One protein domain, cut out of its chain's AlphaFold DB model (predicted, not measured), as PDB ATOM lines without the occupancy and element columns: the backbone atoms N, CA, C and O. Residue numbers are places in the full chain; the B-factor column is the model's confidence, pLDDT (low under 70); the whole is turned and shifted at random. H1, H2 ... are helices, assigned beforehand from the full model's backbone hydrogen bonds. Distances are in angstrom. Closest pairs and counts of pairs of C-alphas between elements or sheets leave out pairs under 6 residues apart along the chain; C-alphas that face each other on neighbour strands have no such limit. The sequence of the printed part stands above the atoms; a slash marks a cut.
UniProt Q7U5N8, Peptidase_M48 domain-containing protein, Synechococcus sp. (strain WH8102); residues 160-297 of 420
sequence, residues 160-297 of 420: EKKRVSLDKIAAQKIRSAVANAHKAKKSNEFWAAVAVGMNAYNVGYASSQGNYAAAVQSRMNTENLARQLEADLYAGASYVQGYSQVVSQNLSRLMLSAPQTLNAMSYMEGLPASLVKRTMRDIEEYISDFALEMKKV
ATOM      1  N   GLU A 160     -12.634 -24.226  34.043       85.81
ATOM      2  CA  GLU A 160     -13.757 -23.836  33.188       85.81
ATOM      3  C   GLU A 160     -14.890 -23.162  33.973       85.81
ATOM      4  O   GLU A 160     -15.368 -22.102  33.567       85.81
ATOM      5  N   LYS A 161     -15.281 -23.710  35.130       90.69
ATOM      6  CA  LYS A 161     -16.279 -23.074  36.008       90.69
ATOM      7  C   LYS A 161     -15.823 -21.695  36.471       90.69
ATOM      8  O   LYS A 161     -16.608 -20.743  36.451       90.69
ATOM      9  N   LYS A 162     -14.568 -21.585  36.911       89.38
ATOM     10  CA  LYS A 162     -14.004 -20.329  37.402       89.38
ATOM     11  C   LYS A 162     -13.928 -19.296  36.282       89.38
ATOM     12  O   LYS A 162     -14.365 -18.168  36.488       89.38
ATOM     13  N   ARG A 163     -13.496 -19.704  35.090       84.31
ATOM     14  CA  ARG A 163     -13.471 -18.884  33.879       84.31
ATOM     15  C   ARG A 163     -14.850 -18.328  33.528       84.31
ATOM     16  O   ARG A 163     -14.986 -17.122  33.369       84.31
ATOM     17  N   VAL A 164     -15.882 -19.174  33.490       88.31
ATOM     18  CA  VAL A 164     -17.270 -18.743  33.227       88.31
ATOM     19  C   VAL A 164     -17.770 -17.761  34.293       88.31
ATOM     20  O   VAL A 164     -18.440 -16.778  33.975       88.31
ATOM     21  N   SER A 165     -17.442 -18.003  35.565       91.62
ATOM     22  CA  SER A 165     -17.803 -17.103  36.667       91.62
ATOM     23  C   SER A 165     -17.134 -15.731  36.531       91.62
ATOM     24  O   SER A 165     -17.803 -14.701  36.623       91.62
ATOM     25  N   LEU A 166     -15.828 -15.711  36.255       86.56
ATOM     26  CA  LEU A 166     -15.063 -14.482  36.070       86.56
ATOM     27  C   LEU A 166     -15.500 -13.719  34.811       86.56
ATOM     28  O   LEU A 166     -15.623 -12.500  34.877       86.56
ATOM     29  N   ASP A 167     -15.818 -14.412  33.711       85.00
ATOM     30  CA  ASP A 167     -16.362 -13.799  32.488       85.00
ATOM     31  C   ASP A 167     -17.680 -13.076  32.785       85.00
ATOM     32  O   ASP A 167     -17.866 -11.920  32.412       85.00
ATOM     33  N   LYS A 168     -18.576 -13.708  33.551       91.19
ATOM     34  CA  LYS A 168     -19.829 -13.078  33.980       91.19
ATOM     35  C   LYS A 168     -19.586 -11.820  34.820       91.19
ATOM     36  O   LYS A 168     -20.274 -10.818  34.626       91.19
ATOM     37  N   ILE A 169     -18.630 -11.860  35.750       90.56
ATOM     38  CA  ILE A 169     -18.285 -10.711  36.603       90.56
ATOM     39  C   ILE A 169     -17.704  -9.573  35.757       90.56
ATOM     40  O   ILE A 169     -18.168  -8.436  35.865       90.56
ATOM     41  N   ALA A 170     -16.732  -9.871  34.891       84.25
ATOM     42  CA  ALA A 170     -16.135  -8.895  33.987       84.25
ATOM     43  C   ALA A 170     -17.207  -8.273  33.079       84.25
ATOM     44  O   ALA A 170     -17.357  -7.053  33.051       84.25
ATOM     45  N   ALA A 171     -18.055  -9.091  32.452       87.38
ATOM     46  CA  ALA A 171     -19.164  -8.627  31.624       87.38
ATOM     47  C   ALA A 171     -20.126  -7.691  32.374       87.38
ATOM     48  O   ALA A 171     -20.555  -6.678  31.823       87.38
ATOM     49  N   GLN A 172     -20.464  -7.984  33.636       93.62
ATOM     50  CA  GLN A 172     -21.317  -7.116  34.458       93.62
ATOM     51  C   GLN A 172     -20.667  -5.755  34.742       93.62
ATOM     52  O   GLN A 172     -21.334  -4.720  34.632       93.62
ATOM     53  N   LYS A 173     -19.370  -5.743  35.071       90.88
ATOM     54  CA  LYS A 173     -18.614  -4.503  35.290       90.88
ATOM     55  C   LYS A 173     -18.528  -3.673  34.005       90.88
ATOM     56  O   LYS A 173     -18.835  -2.482  34.028       90.88
ATOM     57  N   ILE A 174     -18.234  -4.314  32.872       87.12
ATOM     58  CA  ILE A 174     -18.176  -3.667  31.553       87.12
ATOM     59  C   ILE A 174     -19.539  -3.086  31.174       87.12
ATOM     60  O   ILE A 174     -19.625  -1.908  30.843       87.12
ATOM     61  N   ARG A 175     -20.630  -3.854  31.300       93.00
ATOM     62  CA  ARG A 175     -21.995  -3.350  31.041       93.00
ATOM     63  C   ARG A 175     -22.321  -2.121  31.886       93.00
ATOM     64  O   ARG A 175     -22.946  -1.190  31.387       93.00
ATOM     65  N   SER A 176     -21.882  -2.101  33.144       94.00
ATOM     66  CA  SER A 176     -22.085  -0.960  34.042       94.00
ATOM     67  C   SER A 176     -21.292   0.272  33.588       94.00
ATOM     68  O   SER A 176     -21.853   1.367  33.532       94.00
ATOM     69  N   ALA A 177     -20.025   0.097  33.200       91.81
ATOM     70  CA  ALA A 177     -19.187   1.169  32.661       91.81
ATOM     71  C   ALA A 177     -19.772   1.746  31.360       91.81
ATOM     72  O   ALA A 177     -19.955   2.959  31.239       91.81
ATOM     73  N   VAL A 178     -20.189   0.877  30.435       92.62
ATOM     74  CA  VAL A 178     -20.837   1.263  29.175       92.62
ATOM     75  C   VAL A 178     -22.161   1.995  29.421       92.62
ATOM     76  O   VAL A 178     -22.422   3.032  28.813       92.62
ATOM     77  N   ALA A 179     -22.994   1.519  30.352       95.62
ATOM     78  CA  ALA A 179     -24.236   2.202  30.715       95.62
ATOM     79  C   ALA A 179     -23.978   3.601  31.303       95.62
ATOM     80  O   ALA A 179     -24.703   4.550  30.989       95.62
ATOM     81  N   ASN A 180     -22.937   3.754  32.125       94.75
ATOM     82  CA  ASN A 180     -22.523   5.053  32.657       94.75
ATOM     83  C   ASN A 180     -22.003   5.981  31.552       94.75
ATOM     84  O   ASN A 180     -22.337   7.166  31.553       94.75
ATOM     85  N   ALA A 181     -21.273   5.451  30.570       93.94
ATOM     86  CA  ALA A 181     -20.850   6.206  29.398       93.94
ATOM     87  C   ALA A 181     -22.052   6.689  28.569       93.94
ATOM     88  O   ALA A 181     -22.113   7.861  28.210       93.94
ATOM     89  N   HIS A 182     -23.073   5.856  28.350       94.75
ATOM     90  CA  HIS A 182     -24.301   6.288  27.664       94.75
ATOM     91  C   HIS A 182     -25.068   7.364  28.440       94.75
ATOM     92  O   HIS A 182     -25.609   8.291  27.838       94.75
ATOM     93  N   LYS A 183     -25.090   7.299  29.777       95.25
ATOM     94  CA  LYS A 183     -25.648   8.384  30.605       95.25
ATOM     95  C   LYS A 183     -24.848   9.679  30.447       95.25
ATOM     96  O   LYS A 183     -25.447  10.740  30.283       95.25
ATOM     97  N   ALA A 184     -23.517   9.596  30.444       92.62
ATOM     98  CA  ALA A 184     -22.646  10.750  30.228       92.62
ATOM     99  C   ALA A 184     -22.836  11.350  28.824       92.62
ATOM    100  O   ALA A 184     -22.944  12.566  28.694       92.62
ATOM    101  N   LYS A 185     -22.981  10.509  27.791       93.62
ATOM    102  CA  LYS A 185     -23.315  10.933  26.426       93.62
ATOM    103  C   LYS A 185     -24.617  11.735  26.403       93.62
ATOM    104  O   LYS A 185     -24.608  12.861  25.921       93.62
ATOM    105  N   LYS A 186     -25.701  11.207  26.988       92.69
ATOM    106  CA  LYS A 186     -26.991  11.920  27.072       92.69
ATOM    107  C   LYS A 186     -26.863  13.269  27.782       92.69
ATOM    108  O   LYS A 186     -27.480  14.245  27.368       92.69
ATOM    109  N   SER A 187     -26.046  13.342  28.835       91.00
ATOM    110  CA  SER A 187     -25.767  14.612  29.512       91.00
ATOM    111  C   SER A 187     -25.008  15.592  28.613       91.00
ATOM    112  O   SER A 187     -25.319  16.781  28.629       91.00
ATOM    113  N   ASN A 188     -24.031  15.122  27.833       88.75
ATOM    114  CA  ASN A 188     -23.288  15.961  26.891       88.75
ATOM    115  C   ASN A 188     -24.191  16.465  25.758       88.75
ATOM    116  O   ASN A 188     -24.125  17.638  25.405       88.75
ATOM    117  N   GLU A 189     -25.065  15.608  25.227       88.06
ATOM    118  CA  GLU A 189     -26.061  15.972  24.212       88.06
ATOM    119  C   GLU A 189     -27.043  17.023  24.736       88.06
ATOM    120  O   GLU A 189     -27.342  17.990  24.037       88.06
ATOM    121  N   PHE A 190     -27.492  16.891  25.989       89.75
ATOM    122  CA  PHE A 190     -28.328  17.901  26.638       89.75
ATOM    123  C   PHE A 190     -27.621  19.262  26.709       89.75
ATOM    124  O   PHE A 190     -28.181  20.271  26.282       89.75
ATOM    125  N   TRP A 191     -26.375  19.304  27.189       86.81
ATOM    126  CA  TRP A 191     -25.618  20.557  27.272       86.81
ATOM    127  C   TRP A 191     -25.280  21.144  25.900       86.81
ATOM    128  O   TRP A 191     -25.302  22.363  25.737       86.81
ATOM    129  N   ALA A 192     -25.037  20.301  24.895       87.62
ATOM    130  CA  ALA A 192     -24.884  20.746  23.517       87.62
ATOM    131  C   ALA A 192     -26.175  21.390  22.988       87.62
ATOM    132  O   ALA A 192     -26.120  22.472  22.411       87.62
ATOM    133  N   ALA A 193     -27.341  20.785  23.239       86.50
ATOM    134  CA  ALA A 193     -28.630  21.357  22.853       86.50
ATOM    135  C   ALA A 193     -28.890  22.709  23.542       86.50
ATOM    136  O   ALA A 193     -29.333  23.657  22.890       86.50
ATOM    137  N   VAL A 194     -28.549  22.833  24.831       89.12
ATOM    138  CA  VAL A 194     -28.598  24.112  25.562       89.12
ATOM    139  C   VAL A 194     -27.690  25.155  24.897       89.12
ATOM    140  O   VAL A 194     -28.138  26.271  24.636       89.12
ATOM    141  N   ALA A 195     -26.448  24.799  24.556       84.19
ATOM    142  CA  ALA A 195     -25.508  25.704  23.890       84.19
ATOM    143  C   ALA A 195     -26.004  26.157  22.504       84.19
ATOM    144  O   ALA A 195     -25.910  27.338  22.165       84.19
ATOM    145  N   VAL A 196     -26.589  25.246  21.721       84.19
ATOM    146  CA  VAL A 196     -27.225  25.571  20.434       84.19
ATOM    147  C   VAL A 196     -28.393  26.540  20.631       84.19
ATOM    148  O   VAL A 196     -28.489  27.525  19.900       84.19
ATOM    149  N   GLY A 197     -29.241  26.316  21.639       77.75
ATOM    150  CA  GLY A 197     -30.341  27.218  21.986       77.75
ATOM    151  C   GLY A 197     -29.860  28.619  22.379       77.75
ATOM    152  O   GLY A 197     -30.399  29.615  21.895       77.75
ATOM    153  N   MET A 198     -28.797  28.710  23.184       81.94
ATOM    154  CA  MET A 198     -28.165  29.985  23.544       81.94
ATOM    155  C   MET A 198     -27.583  30.704  22.320       81.94
ATOM    156  O   MET A 198     -27.776  31.910  22.162       81.94
ATOM    157  N   ASN A 199     -26.917  29.982  21.415       82.12
ATOM    158  CA  ASN A 199     -26.423  30.562  20.168       82.12
ATOM    159  C   ASN A 199     -27.572  31.054  19.281       82.12
ATOM    160  O   ASN A 199     -27.482  32.155  18.752       82.12
ATOM    161  N   ALA A 200     -28.663  30.295  19.148       78.00
ATOM    162  CA  ALA A 200     -29.837  30.706  18.376       78.00
ATOM    163  C   ALA A 200     -30.499  31.969  18.956       78.00
ATOM    164  O   ALA A 200     -30.847  32.881  18.203       78.00
ATOM    165  N   TYR A 201     -30.600  32.064  20.286       81.94
ATOM    166  CA  TYR A 201     -31.029  33.287  20.964       81.94
ATOM    167  C   TYR A 201     -30.110  34.468  20.622       81.94
ATOM    168  O   TYR A 201     -30.596  35.524  20.218       81.94
ATOM    169  N   ASN A 202     -28.788  34.274  20.687       79.12
ATOM    170  CA  ASN A 202     -27.810  35.305  20.332       79.12
ATOM    171  C   ASN A 202     -27.910  35.728  18.859       79.12
ATOM    172  O   ASN A 202     -27.781  36.914  18.566       79.12
ATOM    173  N   VAL A 203     -28.197  34.802  17.934       79.19
ATOM    174  CA  VAL A 203     -28.468  35.122  16.520       79.19
ATOM    175  C   VAL A 203     -29.668  36.059  16.400       79.19
ATOM    176  O   VAL A 203     -29.572  37.081  15.717       79.19
ATOM    177  N   GLY A 204     -30.787  35.726  17.050       78.94
ATOM    178  CA  GLY A 204     -31.999  36.549  17.033       78.94
ATOM    179  C   GLY A 204     -31.768  37.925  17.657       78.94
ATOM    180  O   GLY A 204     -32.088  38.944  17.045       78.94
ATOM    181  N   TYR A 205     -31.127  37.958  18.828       82.62
ATOM    182  CA  TYR A 205     -30.801  39.190  19.540       82.62
ATOM    183  C   TYR A 205     -29.868  40.095  18.725       82.62
ATOM    184  O   TYR A 205     -30.202  41.253  18.475       82.62
ATOM    185  N   ALA A 206     -28.748  39.571  18.222       80.69
ATOM    186  CA  ALA A 206     -27.800  40.339  17.415       80.69
ATOM    187  C   ALA A 206     -28.427  40.852  16.108       80.69
ATOM    188  O   ALA A 206     -28.206  42.003  15.735       80.69
ATOM    189  N   SER A 207     -29.265  40.038  15.455       80.38
ATOM    190  CA  SER A 207     -29.995  40.456  14.249       80.38
ATOM    191  C   SER A 207     -30.975  41.594  14.548       80.38
ATOM    192  O   SER A 207     -31.065  42.537  13.767       80.38
ATOM    193  N   SER A 208     -31.666  41.552  15.695       81.50
ATOM    194  CA  SER A 208     -32.598  42.614  16.113       81.50
ATOM    195  C   SER A 208     -31.910  43.951  16.416       81.50
ATOM    196  O   SER A 208     -32.524  45.001  16.271       81.50
ATOM    197  N   GLN A 209     -30.622  43.916  16.778       86.62
ATOM    198  CA  GLN A 209     -29.779  45.092  17.027       86.62
ATOM    199  C   GLN A 209     -29.033  45.571  15.763       86.62
ATOM    200  O   GLN A 209     -28.178  46.447  15.846       86.62
ATOM    201  N   GLY A 210     -29.291  44.969  14.592       83.94
ATOM    202  CA  GLY A 210     -28.583  45.282  13.342       83.94
ATOM    203  C   GLY A 210     -27.136  44.771  13.276       83.94
ATOM    204  O   GLY A 210     -26.417  45.071  12.323       83.94
ATOM    205  N   ASN A 211     -26.686  43.973  14.251       87.50
ATOM    206  CA  ASN A 211     -25.337  43.405  14.294       87.50
ATOM    207  C   ASN A 211     -25.285  42.045  13.575       87.50
ATOM    208  O   ASN A 211     -25.166  40.976  14.182       87.50
ATOM    209  N   TYR A 212     -25.379  42.088  12.247       85.06
ATOM    210  CA  TYR A 212     -25.397  40.888  11.406       85.06
ATOM    211  C   TYR A 212     -24.104  40.067  11.484       85.06
ATOM    212  O   TYR A 212     -24.160  38.843  11.384       85.06
ATOM    213  N   ALA A 213     -22.952  40.703  11.716       87.00
ATOM    214  CA  ALA A 213     -21.678  40.002  11.865       87.00
ATOM    215  C   ALA A 213     -21.687  39.064  13.086       87.00
ATOM    216  O   ALA A 213     -21.336  37.891  12.968       87.00
ATOM    217  N   ALA A 214     -22.176  39.541  14.238       81.06
ATOM    218  CA  ALA A 214     -22.328  38.708  15.429       81.06
ATOM    219  C   ALA A 214     -23.359  37.583  15.221       81.06
ATOM    220  O   ALA A 214     -23.134  36.451  15.646       81.06
ATOM    221  N   ALA A 215     -24.454  37.857  14.502       77.00
ATOM    222  CA  ALA A 215     -25.446  36.839  14.160       77.00
ATOM    223  C   ALA A 215     -24.878  35.733  13.246       77.00
ATOM    224  O   ALA A 215     -25.201  34.560  13.425       77.00
ATOM    225  N   VAL A 216     -24.020  36.073  12.279       87.94
ATOM    226  CA  VAL A 216     -23.319  35.081  11.442       87.94
ATOM    227  C   VAL A 216     -22.333  34.273  12.285       87.94
ATOM    228  O   VAL A 216     -22.331  33.045  12.199       87.94
ATOM    229  N   GLN A 217     -21.575  34.925  13.170       90.44
ATOM    230  CA  GLN A 217     -20.634  34.242  14.060       90.44
ATOM    231  C   GLN A 217     -21.332  33.216  14.965       90.44
ATOM    232  O   GLN A 217     -20.870  32.082  15.086       90.44
ATOM    233  N   SER A 218     -22.469  33.569  15.576       86.19
ATOM    234  CA  SER A 218     -23.227  32.632  16.414       86.19
ATOM    235  C   SER A 218     -23.783  31.442  15.620       86.19
ATOM    236  O   SER A 218     -23.796  30.331  16.149       86.19
ATOM    237  N   ARG A 219     -24.172  31.622  14.345       85.50
ATOM    238  CA  ARG A 219     -24.539  30.493  13.465       85.50
ATOM    239  C   ARG A 219     -23.345  29.590  13.174       85.50
ATOM    240  O   ARG A 219     -23.461  28.377  13.330       85.50
ATOM    241  N   MET A 220     -22.197  30.171  12.824       89.81
ATOM    242  CA  MET A 220     -20.968  29.408  12.580       89.81
ATOM    243  C   MET A 220     -20.552  28.595  13.809       89.81
ATOM    244  O   MET A 220     -20.145  27.444  13.673       89.81
ATOM    245  N   ASN A 221     -20.699  29.152  15.015       89.19
ATOM    246  CA  ASN A 221     -20.414  28.439  16.262       89.19
ATOM    247  C   ASN A 221     -21.323  27.212  16.443       89.19
ATOM    248  O   ASN A 221     -20.834  26.142  16.804       89.19
ATOM    249  N   THR A 222     -22.622  27.340  16.158       87.38
ATOM    250  CA  THR A 222     -23.575  26.218  16.194       87.38
ATOM    251  C   THR A 222     -23.214  25.127  15.190       87.38
ATOM    252  O   THR A 222     -23.171  23.953  15.554       87.38
ATOM    253  N   GLU A 223     -22.911  25.492  13.944       89.25
ATOM    254  CA  GLU A 223     -22.511  24.518  12.925       89.25
ATOM    255  C   GLU A 223     -21.191  23.820  13.268       89.25
ATOM    256  O   GLU A 223     -21.055  22.612  13.077       89.25
ATOM    257  N   ASN A 224     -20.214  24.564  13.794       90.06
ATOM    258  CA  ASN A 224     -18.938  24.004  14.228       90.06
ATOM    259  C   ASN A 224     -19.127  23.004  15.370       90.06
ATOM    260  O   ASN A 224     -18.517  21.939  15.337       90.06
ATOM    261  N   LEU A 225     -19.996  23.307  16.339       89.00
ATOM    262  CA  LEU A 225     -20.324  22.386  17.424       89.00
ATOM    263  C   LEU A 225     -20.981  21.101  16.894       89.00
ATOM    264  O   LEU A 225     -20.580  20.009  17.290       89.00
ATOM    265  N   ALA A 226     -21.940  21.210  15.968       87.12
ATOM    266  CA  ALA A 226     -22.586  20.044  15.362       87.12
ATOM    267  C   ALA A 226     -21.575  19.143  14.625       87.12
ATOM    268  O   ALA A 226     -21.539  17.937  14.866       87.12
ATOM    269  N   ARG A 227     -20.691  19.739  13.808       89.12
ATOM    270  CA  ARG A 227     -19.610  19.015  13.115       89.12
ATOM    271  C   ARG A 227     -18.635  18.345  14.087       89.12
ATOM    272  O   ARG A 227     -18.196  17.227  13.835       89.12
ATOM    273  N   GLN A 228     -18.296  19.005  15.195       88.56
ATOM    274  CA  GLN A 228     -17.418  18.432  16.223       88.56
ATOM    275  C   GLN A 228     -18.043  17.207  16.897       88.56
ATOM    276  O   GLN A 228     -17.354  16.207  17.084       88.56
ATOM    277  N   LEU A 229     -19.334  17.260  17.232       87.00
ATOM    278  CA  LEU A 229     -20.045  16.129  17.838       87.00
ATOM    279  C   LEU A 229     -20.114  14.927  16.889       87.00
ATOM    280  O   LEU A 229     -19.867  13.799  17.311       87.00
ATOM    281  N   GLU A 230     -20.402  15.163  15.610       87.94
ATOM    282  CA  GLU A 230     -20.426  14.111  14.589       87.94
ATOM    283  C   GLU A 230     -19.041  13.477  14.387       87.94
ATOM    284  O   GLU A 230     -18.910  12.251  14.386       87.94
ATOM    285  N   ALA A 231     -17.990  14.299  14.308       88.12
ATOM    286  CA  ALA A 231     -16.616  13.817  14.203       88.12
ATOM    287  C   ALA A 231     -16.193  12.982  15.427       88.12
ATOM    288  O   ALA A 231     -15.527  11.958  15.267       88.12
ATOM    289  N   ASP A 232     -16.599  13.377  16.639       87.06
ATOM    290  CA  ASP A 232     -16.293  12.635  17.871       87.06
ATOM    291  C   ASP A 232     -17.040  11.287  17.931       87.06
ATOM    292  O   ASP A 232     -16.477  10.282  18.375       87.06
ATOM    293  N   LEU A 233     -18.279  11.222  17.426       87.81
ATOM    294  CA  LEU A 233     -19.028   9.967  17.276       87.81
ATOM    295  C   LEU A 233     -18.368   9.022  16.265       87.81
ATOM    296  O   LEU A 233     -18.194   7.837  16.559       87.81
ATOM    297  N   TYR A 234     -17.958   9.538  15.102       88.56
ATOM    298  CA  TYR A 234     -17.254   8.745  14.092       88.56
ATOM    299  C   TYR A 234     -15.922   8.210  14.630       88.56
ATOM    300  O   TYR A 234     -15.642   7.015  14.532       88.56
ATOM    301  N   ALA A 235     -15.134   9.069  15.283       86.62
ATOM    302  CA  ALA A 235     -13.890   8.663  15.926       86.62
ATOM    303  C   ALA A 235     -14.132   7.579  16.990       86.62
ATOM    304  O   ALA A 235     -13.364   6.620  17.075       86.62
ATOM    305  N   GLY A 236     -15.215   7.681  17.768       85.69
ATOM    306  CA  GLY A 236     -15.622   6.657  18.730       85.69
ATOM    307  C   GLY A 236     -15.881   5.297  18.081       85.69
ATOM    308  O   GLY A 236     -15.350   4.289  18.549       85.69
ATOM    309  N   ALA A 237     -16.609   5.270  16.961       85.81
ATOM    310  CA  ALA A 237     -16.829   4.048  16.188       85.81
ATOM    311  C   ALA A 237     -15.509   3.441  15.682       85.81
ATOM    312  O   ALA A 237     -15.301   2.231  15.814       85.81
ATOM    313  N   SER A 238     -14.580   4.266  15.186       84.88
ATOM    314  CA  SER A 238     -13.249   3.804  14.774       84.88
ATOM    315  C   SER A 238     -12.447   3.202  15.934       84.88
ATOM    316  O   SER A 238     -11.779   2.187  15.742       84.88
ATOM    317  N   TYR A 239     -12.538   3.764  17.146       82.56
ATOM    318  CA  TYR A 239     -11.889   3.189  18.331       82.56
ATOM    319  C   TYR A 239     -12.455   1.815  18.695       82.56
ATOM    320  O   TYR A 239     -11.683   0.890  18.943       82.56
ATOM    321  N   VAL A 240     -13.783   1.655  18.698       79.56
ATOM    322  CA  VAL A 240     -14.419   0.357  18.983       79.56
ATOM    323  C   VAL A 240     -14.034  -0.682  17.926       79.56
ATOM    324  O   VAL A 240     -13.705  -1.815  18.277       79.56
ATOM    325  N   GLN A 241     -14.019  -0.305  16.644       79.44
ATOM    326  CA  GLN A 241     -13.614  -1.201  15.558       79.44
ATOM    327  C   GLN A 241     -12.137  -1.597  15.643       79.44
ATOM    328  O   GLN A 241     -11.826  -2.782  15.557       79.44
ATOM    329  N   GLY A 242     -11.233  -0.637  15.858       74.00
ATOM    330  CA  GLY A 242      -9.802  -0.912  16.000       74.00
ATOM    331  C   GLY A 242      -9.498  -1.791  17.213       74.00
ATOM    332  O   GLY A 242      -8.719  -2.737  17.114       74.00
ATOM    333  N   TYR A 243     -10.167  -1.548  18.343       68.00
ATOM    334  CA  TYR A 243     -10.018  -2.395  19.525       68.00
ATOM    335  C   TYR A 243     -10.573  -3.798  19.286       68.00
ATOM    336  O   TYR A 243      -9.894  -4.777  19.574       68.00
ATOM    337  N   SER A 244     -11.763  -3.905  18.685       63.78
ATOM    338  CA  SER A 244     -12.323  -5.190  18.260       63.78
ATOM    339  C   SER A 244     -11.339  -5.951  17.371       63.78
ATOM    340  O   SER A 244     -11.166  -7.138  17.589       63.78
ATOM    341  N   GLN A 245     -10.619  -5.282  16.459       62.38
ATOM    342  CA  GLN A 245      -9.591  -5.900  15.610       62.38
ATOM    343  C   GLN A 245      -8.331  -6.367  16.365       62.38
ATOM    344  O   GLN A 245      -7.817  -7.450  16.093       62.38
ATOM    345  N   VAL A 246      -7.822  -5.594  17.327       58.62
ATOM    346  CA  VAL A 246      -6.648  -5.994  18.137       58.62
ATOM    347  C   VAL A 246      -7.002  -7.137  19.082       58.62
ATOM    348  O   VAL A 246      -6.270  -8.123  19.194       58.62
ATOM    349  N   VAL A 247      -8.169  -7.043  19.721       56.62
ATOM    350  CA  VAL A 247      -8.728  -8.161  20.471       56.62
ATOM    351  C   VAL A 247      -9.016  -9.314  19.510       56.62
ATOM    352  O   VAL A 247      -8.861 -10.454  19.929       56.62
ATOM    353  N   SER A 248      -9.333  -9.062  18.224       45.88
ATOM    354  CA  SER A 248      -9.692 -10.112  17.267       45.88
ATOM    355  C   SER A 248      -8.551 -10.917  16.681       45.88
ATOM    356  O   SER A 248      -8.710 -12.111  16.430       45.88
ATOM    357  N   GLN A 249      -7.368 -10.328  16.570       49.25
ATOM    358  CA  GLN A 249      -6.153 -11.097  16.296       49.25
ATOM    359  C   GLN A 249      -5.864 -12.110  17.421       49.25
ATOM    360  O   GLN A 249      -5.232 -13.134  17.181       49.25
ATOM    361  N   ASN A 250      -6.434 -11.888  18.614       48.47
ATOM    362  CA  ASN A 250      -6.507 -12.839  19.723       48.47
ATOM    363  C   ASN A 250      -7.946 -13.376  19.982       48.47
ATOM    364  O   ASN A 250      -8.166 -14.077  20.979       48.47
ATOM    365  N   LEU A 251      -8.935 -13.083  19.105       42.03
ATOM    366  CA  LEU A 251     -10.380 -13.272  19.375       42.03
ATOM    367  C   LEU A 251     -10.698 -14.734  19.517       42.03
ATOM    368  O   LEU A 251     -11.553 -15.074  20.309       42.03
ATOM    369  N   SER A 252     -10.078 -15.602  18.730       45.28
ATOM    370  CA  SER A 252     -10.424 -17.020  18.743       45.28
ATOM    371  C   SER A 252     -10.217 -17.613  20.138       45.28
ATOM    372  O   SER A 252     -11.065 -18.364  20.612       45.28
ATOM    373  N   ARG A 253      -9.178 -17.185  20.867       50.84
ATOM    374  CA  ARG A 253      -8.982 -17.579  22.271       50.84
ATOM    375  C   ARG A 253      -9.943 -16.864  23.215       50.84
ATOM    376  O   ARG A 253     -10.481 -17.519  24.103       50.84
ATOM    377  N   LEU A 254     -10.199 -15.564  23.035       51.03
ATOM    378  CA  LEU A 254     -11.076 -14.790  23.927       51.03
ATOM    379  C   LEU A 254     -12.574 -15.099  23.738       51.03
ATOM    380  O   LEU A 254     -13.305 -15.195  24.709       51.03
ATOM    381  N   MET A 255     -13.046 -15.340  22.517       49.88
ATOM    382  CA  MET A 255     -14.420 -15.760  22.199       49.88
ATOM    383  C   MET A 255     -14.743 -17.130  22.774       49.88
ATOM    384  O   MET A 255     -15.854 -17.346  23.245       49.88
ATOM    385  N   LEU A 256     -13.768 -18.043  22.752       59.03
ATOM    386  CA  LEU A 256     -13.913 -19.364  23.357       59.03
ATOM    387  C   LEU A 256     -13.811 -19.317  24.891       59.03
ATOM    388  O   LEU A 256     -14.328 -20.210  25.559       59.03
ATOM    389  N   SER A 257     -13.159 -18.298  25.463       64.44
ATOM    390  CA  SER A 257     -12.890 -18.217  26.907       64.44
ATOM    391  C   SER A 257     -13.762 -17.219  27.681       64.44
ATOM    392  O   SER A 257     -13.974 -17.444  28.870       64.44
ATOM    393  N   ALA A 258     -14.280 -16.166  27.045       72.00
ATOM    394  CA  ALA A 258     -14.995 -15.051  27.675       72.00
ATOM    395  C   ALA A 258     -16.058 -14.392  26.749       72.00
ATOM    396  O   ALA A 258     -15.973 -13.201  26.415       72.00
ATOM    397  N   PRO A 259     -17.075 -15.143  26.280       78.81
ATOM    398  CA  PRO A 259     -18.071 -14.633  25.335       78.81
ATOM    399  C   PRO A 259     -18.966 -13.522  25.910       78.81
ATOM    400  O   PRO A 259     -19.423 -12.654  25.158       78.81
ATOM    401  N   GLN A 260     -19.238 -13.509  27.220       85.62
ATOM    402  CA  GLN A 260     -20.101 -12.481  27.818       85.62
ATOM    403  C   GLN A 260     -19.392 -11.133  27.889       85.62
ATOM    404  O   GLN A 260     -20.021 -10.100  27.653       85.62
ATOM    405  N   THR A 261     -18.093 -11.146  28.179       79.25
ATOM    406  CA  THR A 261     -17.230  -9.964  28.164       79.25
ATOM    407  C   THR A 261     -17.240  -9.317  26.784       79.25
ATOM    408  O   THR A 261     -17.508  -8.121  26.669       79.25
ATOM    409  N   LEU A 262     -17.077 -10.113  25.723       77.19
ATOM    410  CA  LEU A 262     -17.134  -9.603  24.353       77.19
ATOM    411  C   LEU A 262     -18.507  -8.999  24.011       77.19
ATOM    412  O   LEU A 262     -18.588  -7.906  23.453       77.19
ATOM    413  N   ASN A 263     -19.596  -9.673  24.392       84.38
ATOM    414  CA  ASN A 263     -20.954  -9.156  24.211       84.38
ATOM    415  C   ASN A 263     -21.186  -7.847  24.992       84.38
ATOM    416  O   ASN A 263     -21.830  -6.931  24.496       84.38
ATOM    417  N   ALA A 264     -20.645  -7.718  26.204       86.44
ATOM    418  CA  ALA A 264     -20.742  -6.486  26.980       86.44
ATOM    419  C   ALA A 264     -20.059  -5.301  26.278       86.44
ATOM    420  O   ALA A 264     -20.549  -4.173  26.351       86.44
ATOM    421  N   MET A 265     -18.957  -5.559  25.574       82.19
ATOM    422  CA  MET A 265     -18.212  -4.528  24.859       82.19
ATOM    423  C   MET A 265     -18.932  -4.019  23.604       82.19
ATOM    424  O   MET A 265     -18.803  -2.843  23.263       82.19
ATOM    425  N   SER A 266     -19.734  -4.846  22.924       83.31
ATOM    426  CA  SER A 266     -20.441  -4.394  21.715       83.31
ATOM    427  C   SER A 266     -21.419  -3.244  21.988       83.31
ATOM    428  O   SER A 266     -21.712  -2.461  21.092       83.31
ATOM    429  N   TYR A 267     -21.873  -3.067  23.232       89.62
ATOM    430  CA  TYR A 267     -22.758  -1.964  23.628       89.62
ATOM    431  C   TYR A 267     -22.087  -0.578  23.665       89.62
ATOM    432  O   TYR A 267     -22.761   0.412  23.956       89.62
ATOM    433  N   MET A 268     -20.784  -0.471  23.385       88.06
ATOM    434  CA  MET A 268     -20.100   0.824  23.236       88.06
ATOM    435  C   MET A 268     -20.424   1.547  21.929       88.06
ATOM    436  O   MET A 268     -20.022   2.699  21.754       88.06
ATOM    437  N   GLU A 269     -21.137   0.892  21.016       87.94
ATOM    438  CA  GLU A 269     -21.602   1.509  19.782       87.94
ATOM    439  C   GLU A 269     -22.341   2.832  20.052       87.94
ATOM    440  O   GLU A 269     -23.148   2.964  20.977       87.94
ATOM    441  N   GLY A 270     -22.022   3.845  19.245       88.62
ATOM    442  CA  GLY A 270     -22.620   5.173  19.346       88.62
ATOM    443  C   GLY A 270     -22.092   6.041  20.490       88.62
ATOM    444  O   GLY A 270     -22.647   7.119  20.707       88.62
ATOM    445  N   LEU A 271     -21.058   5.624  21.226       92.69
ATOM    446  CA  LEU A 271     -20.361   6.497  22.174       92.69
ATOM    447  C   LEU A 271     -19.345   7.410  21.456       92.69
ATOM    448  O   LEU A 271     -18.673   6.959  20.530       92.69
ATOM    449  N   PRO A 272     -19.179   8.669  21.903       92.69
ATOM    450  CA  PRO A 272     -18.110   9.543  21.422       92.69
ATOM    451  C   PRO A 272     -16.723   9.021  21.823       92.69
ATOM    452  O   PRO A 272     -16.581   8.337  22.845       92.69
ATOM    453  N   ALA A 273     -15.678   9.384  21.074       89.56
ATOM    454  CA  ALA A 273     -14.324   8.860  21.269       89.56
ATOM    455  C   ALA A 273     -13.781   9.094  22.680       89.56
ATOM    456  O   ALA A 273     -13.115   8.224  23.245       89.56
ATOM    457  N   SER A 274     -14.076  10.252  23.273       88.75
ATOM    458  CA  SER A 274     -13.673  10.575  24.647       88.75
ATOM    459  C   SER A 274     -14.225   9.579  25.682       88.75
ATOM    460  O   SER A 274     -13.499   9.153  26.586       88.75
ATOM    461  N   LEU A 275     -15.484   9.163  25.528       91.81
ATOM    462  CA  LEU A 275     -16.141   8.196  26.409       91.81
ATOM    463  C   LEU A 275     -15.731   6.759  26.091       91.81
ATOM    464  O   LEU A 275     -15.548   5.979  27.026       91.81
ATOM    465  N   VAL A 276     -15.510   6.420  24.816       88.12
ATOM    466  CA  VAL A 276     -14.933   5.124  24.426       88.12
ATOM    467  C   VAL A 276     -13.560   4.943  25.073       88.12
ATOM    468  O   VAL A 276     -13.357   3.960  25.773       88.12
ATOM    469  N   LYS A 277     -12.643   5.912  24.946       86.06
ATOM    470  CA  LYS A 277     -11.297   5.843  25.553       86.06
ATOM    471  C   LYS A 277     -11.329   5.653  27.066       86.06
ATOM    472  O   LYS A 277     -10.529   4.895  27.606       86.06
ATOM    473  N   ARG A 278     -12.229   6.356  27.760       88.38
ATOM    474  CA  ARG A 278     -12.391   6.202  29.212       88.38
ATOM    475  C   ARG A 278     -12.901   4.804  29.559       88.38
ATOM    476  O   ARG A 278     -12.292   4.138  30.380       88.38
ATOM    477  N   THR A 279     -13.966   4.360  28.893       86.19
ATOM    478  CA  THR A 279     -14.573   3.041  29.127       86.19
ATOM    479  C   THR A 279     -13.595   1.908  28.807       86.19
ATOM    480  O   THR A 279     -13.562   0.910  29.514       86.19
ATOM    481  N   MET A 280     -12.758   2.074  27.778       81.75
ATOM    482  CA  MET A 280     -11.691   1.133  27.417       81.75
ATOM    483  C   MET A 280     -10.680   0.936  28.541       81.75
ATOM    484  O   MET A 280     -10.301  -0.195  28.809       81.75
ATOM    485  N   ARG A 281     -10.287   2.009  29.234       82.06
ATOM    486  CA  ARG A 281      -9.370   1.908  30.376       82.06
ATOM    487  C   ARG A 281      -9.966   1.064  31.505       82.06
ATOM    488  O   ARG A 281      -9.276   0.213  32.051       82.06
ATOM    489  N   ASP A 282     -11.251   1.263  31.803       81.88
ATOM    490  CA  ASP A 282     -11.962   0.457  32.804       81.88
ATOM    491  C   ASP A 282     -12.045  -1.019  32.356       81.88
ATOM    492  O   ASP A 282     -11.855  -1.937  33.150       81.88
ATOM    493  N   ILE A 283     -12.299  -1.265  31.063       78.00
ATOM    494  CA  ILE A 283     -12.330  -2.615  30.475       78.00
ATOM    495  C   ILE A 283     -10.962  -3.304  30.582       78.00
ATOM    496  O   ILE A 283     -10.906  -4.472  30.961       78.00
ATOM    497  N   GLU A 284      -9.873  -2.603  30.261       75.62
ATOM    498  CA  GLU A 284      -8.504  -3.126  30.356       75.62
ATOM    499  C   GLU A 284      -8.164  -3.563  31.785       75.62
ATOM    500  O   GLU A 284      -7.602  -4.643  31.975       75.62
ATOM    501  N   GLU A 285      -8.569  -2.782  32.790       77.44
ATOM    502  CA  GLU A 285      -8.422  -3.144  34.203       77.44
ATOM    503  C   GLU A 285      -9.182  -4.440  34.527       77.44
ATOM    504  O   GLU A 285      -8.617  -5.370  35.101       77.44
ATOM    505  N   TYR A 286     -10.432  -4.573  34.070       78.12
ATOM    506  CA  TYR A 286     -11.228  -5.780  34.318       78.12
ATOM    507  C   TYR A 286     -10.694  -7.029  33.608       78.12
ATOM    508  O   TYR A 286     -10.759  -8.126  34.167       78.12
ATOM    509  N   ILE A 287     -10.167  -6.888  32.389       73.50
ATOM    510  CA  ILE A 287      -9.532  -7.995  31.660       73.50
ATOM    511  C   ILE A 287      -8.221  -8.394  32.347       73.50
ATOM    512  O   ILE A 287      -7.925  -9.586  32.462       73.50
ATOM    513  N   SER A 288      -7.454  -7.421  32.844       73.19
ATOM    514  CA  SER A 288      -6.242  -7.674  33.626       73.19
ATOM    515  C   SER A 288      -6.554  -8.434  34.920       73.19
ATOM    516  O   SER A 288      -5.916  -9.451  35.194       73.19
ATOM    517  N   ASP A 289      -7.574  -8.010  35.673       77.19
ATOM    518  CA  ASP A 289      -8.058  -8.709  36.872       77.19
ATOM    519  C   ASP A 289      -8.468 -10.151  36.556       77.19
ATOM    520  O   ASP A 289      -8.061 -11.090  37.242       77.19
ATOM    521  N   PHE A 290      -9.251 -10.341  35.489       77.44
ATOM    522  CA  PHE A 290      -9.659 -11.662  35.017       77.44
ATOM    523  C   PHE A 290      -8.442 -12.550  34.728       77.44
ATOM    524  O   PHE A 290      -8.376 -13.689  35.194       77.44
ATOM    525  N   ALA A 291      -7.463 -12.031  33.981       73.62
ATOM    526  CA  ALA A 291      -6.263 -12.772  33.616       73.62
ATOM    527  C   ALA A 291      -5.424 -13.135  34.849       73.62
ATOM    528  O   ALA A 291      -4.926 -14.259  34.942       73.62
ATOM    529  N   LEU A 292      -5.295 -12.217  35.810       76.50
ATOM    530  CA  LEU A 292      -4.588 -12.456  37.065       76.50
ATOM    531  C   LEU A 292      -5.276 -13.547  37.899       76.50
ATOM    532  O   LEU A 292      -4.608 -14.446  38.407       76.50
ATOM    533  N   GLU A 293      -6.603 -13.509  38.012       82.38
ATOM    534  CA  GLU A 293      -7.373 -14.529  38.733       82.38
ATOM    535  C   GLU A 293      -7.264 -15.912  38.078       82.38
ATOM    536  O   GLU A 293      -7.077 -16.909  38.776       82.38
ATOM    537  N   MET A 294      -7.306 -15.991  36.745       79.31
ATOM    538  CA  MET A 294      -7.098 -17.258  36.030       79.31
ATOM    539  C   MET A 294      -5.693 -17.829  36.255       79.31
ATOM    540  O   MET A 294      -5.539 -19.039  36.420       79.31
ATOM    541  N   LYS A 295      -4.667 -16.974  36.329       77.56
ATOM    542  CA  LYS A 295      -3.298 -17.415  36.637       77.56
ATOM    543  C   LYS A 295      -3.147 -17.924  38.065       77.56
ATOM    544  O   LYS A 295      -2.475 -18.930  38.268       77.56
ATOM    545  N   LYS A 296      -3.804 -17.295  39.047       84.06
ATOM    546  CA  LYS A 296      -3.840 -17.814  40.428       84.06
ATOM    547  C   LYS A 296      -4.427 -19.225  40.477       84.06
ATOM    548  O   LYS A 296      -3.848 -20.096  41.110       84.06
ATOM    549  N   VAL A 297      -5.518 -19.460  39.753       84.19
ATOM    550  CA  VAL A 297      -6.180 -20.774  39.683       84.19
ATOM    551  C   VAL A 297      -5.270 -21.819  39.042       84.19
ATOM    552  O   VAL A 297      -5.121 -22.912  39.577       84.19
TER     553      VAL A 297
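AT A GLANCE: This is residues 160 to 297 of the 420 residues of the protein "Peptidase_M48 domain-containing protein" of Synechococcus sp. (strain WH8102) (UniProt Q7U5N8). A long helical hairpin, H1 and H2, makes a rod; the two spread from their tight link, and at the open end short H3 and H4 turn back and H5 runs beside H1. H1, H2 and H5 form a bundle, three aligned helices. The printed part has 138 residues with five named helices, H1 to H5 in order, and no named strand: all helix. It is only just loose, close to extended, with a radius of gyration of the C-alphas of 21.2 A and spans of 74 by 24 by 18 A.

HOW THE PARTS SIT: H1, residues 160 to 208, touches H2, residues 212 to 249, opposite ways, with residues 192 to 207 alone; closest C-alphas Val 203 and Ala 215, 4.2 A. H1 also touches H5, residues 273 to 297, opposite ways at a shallow tilt of 10 degrees. In the five helices every O i to N i+4 pair is within hydrogen-bond range.

IN THESE COORDINATES: H1 begins at C-alpha 160 (-13.757, -23.836, 33.188) and is 71.1 A long from first to last C-alpha; H5 ends at C-alpha 297 (-6.180, -20.774, 39.683).

THE WHOLE: The printed part has no cut. Residues 243 to 257 are under 70 in pLDDT.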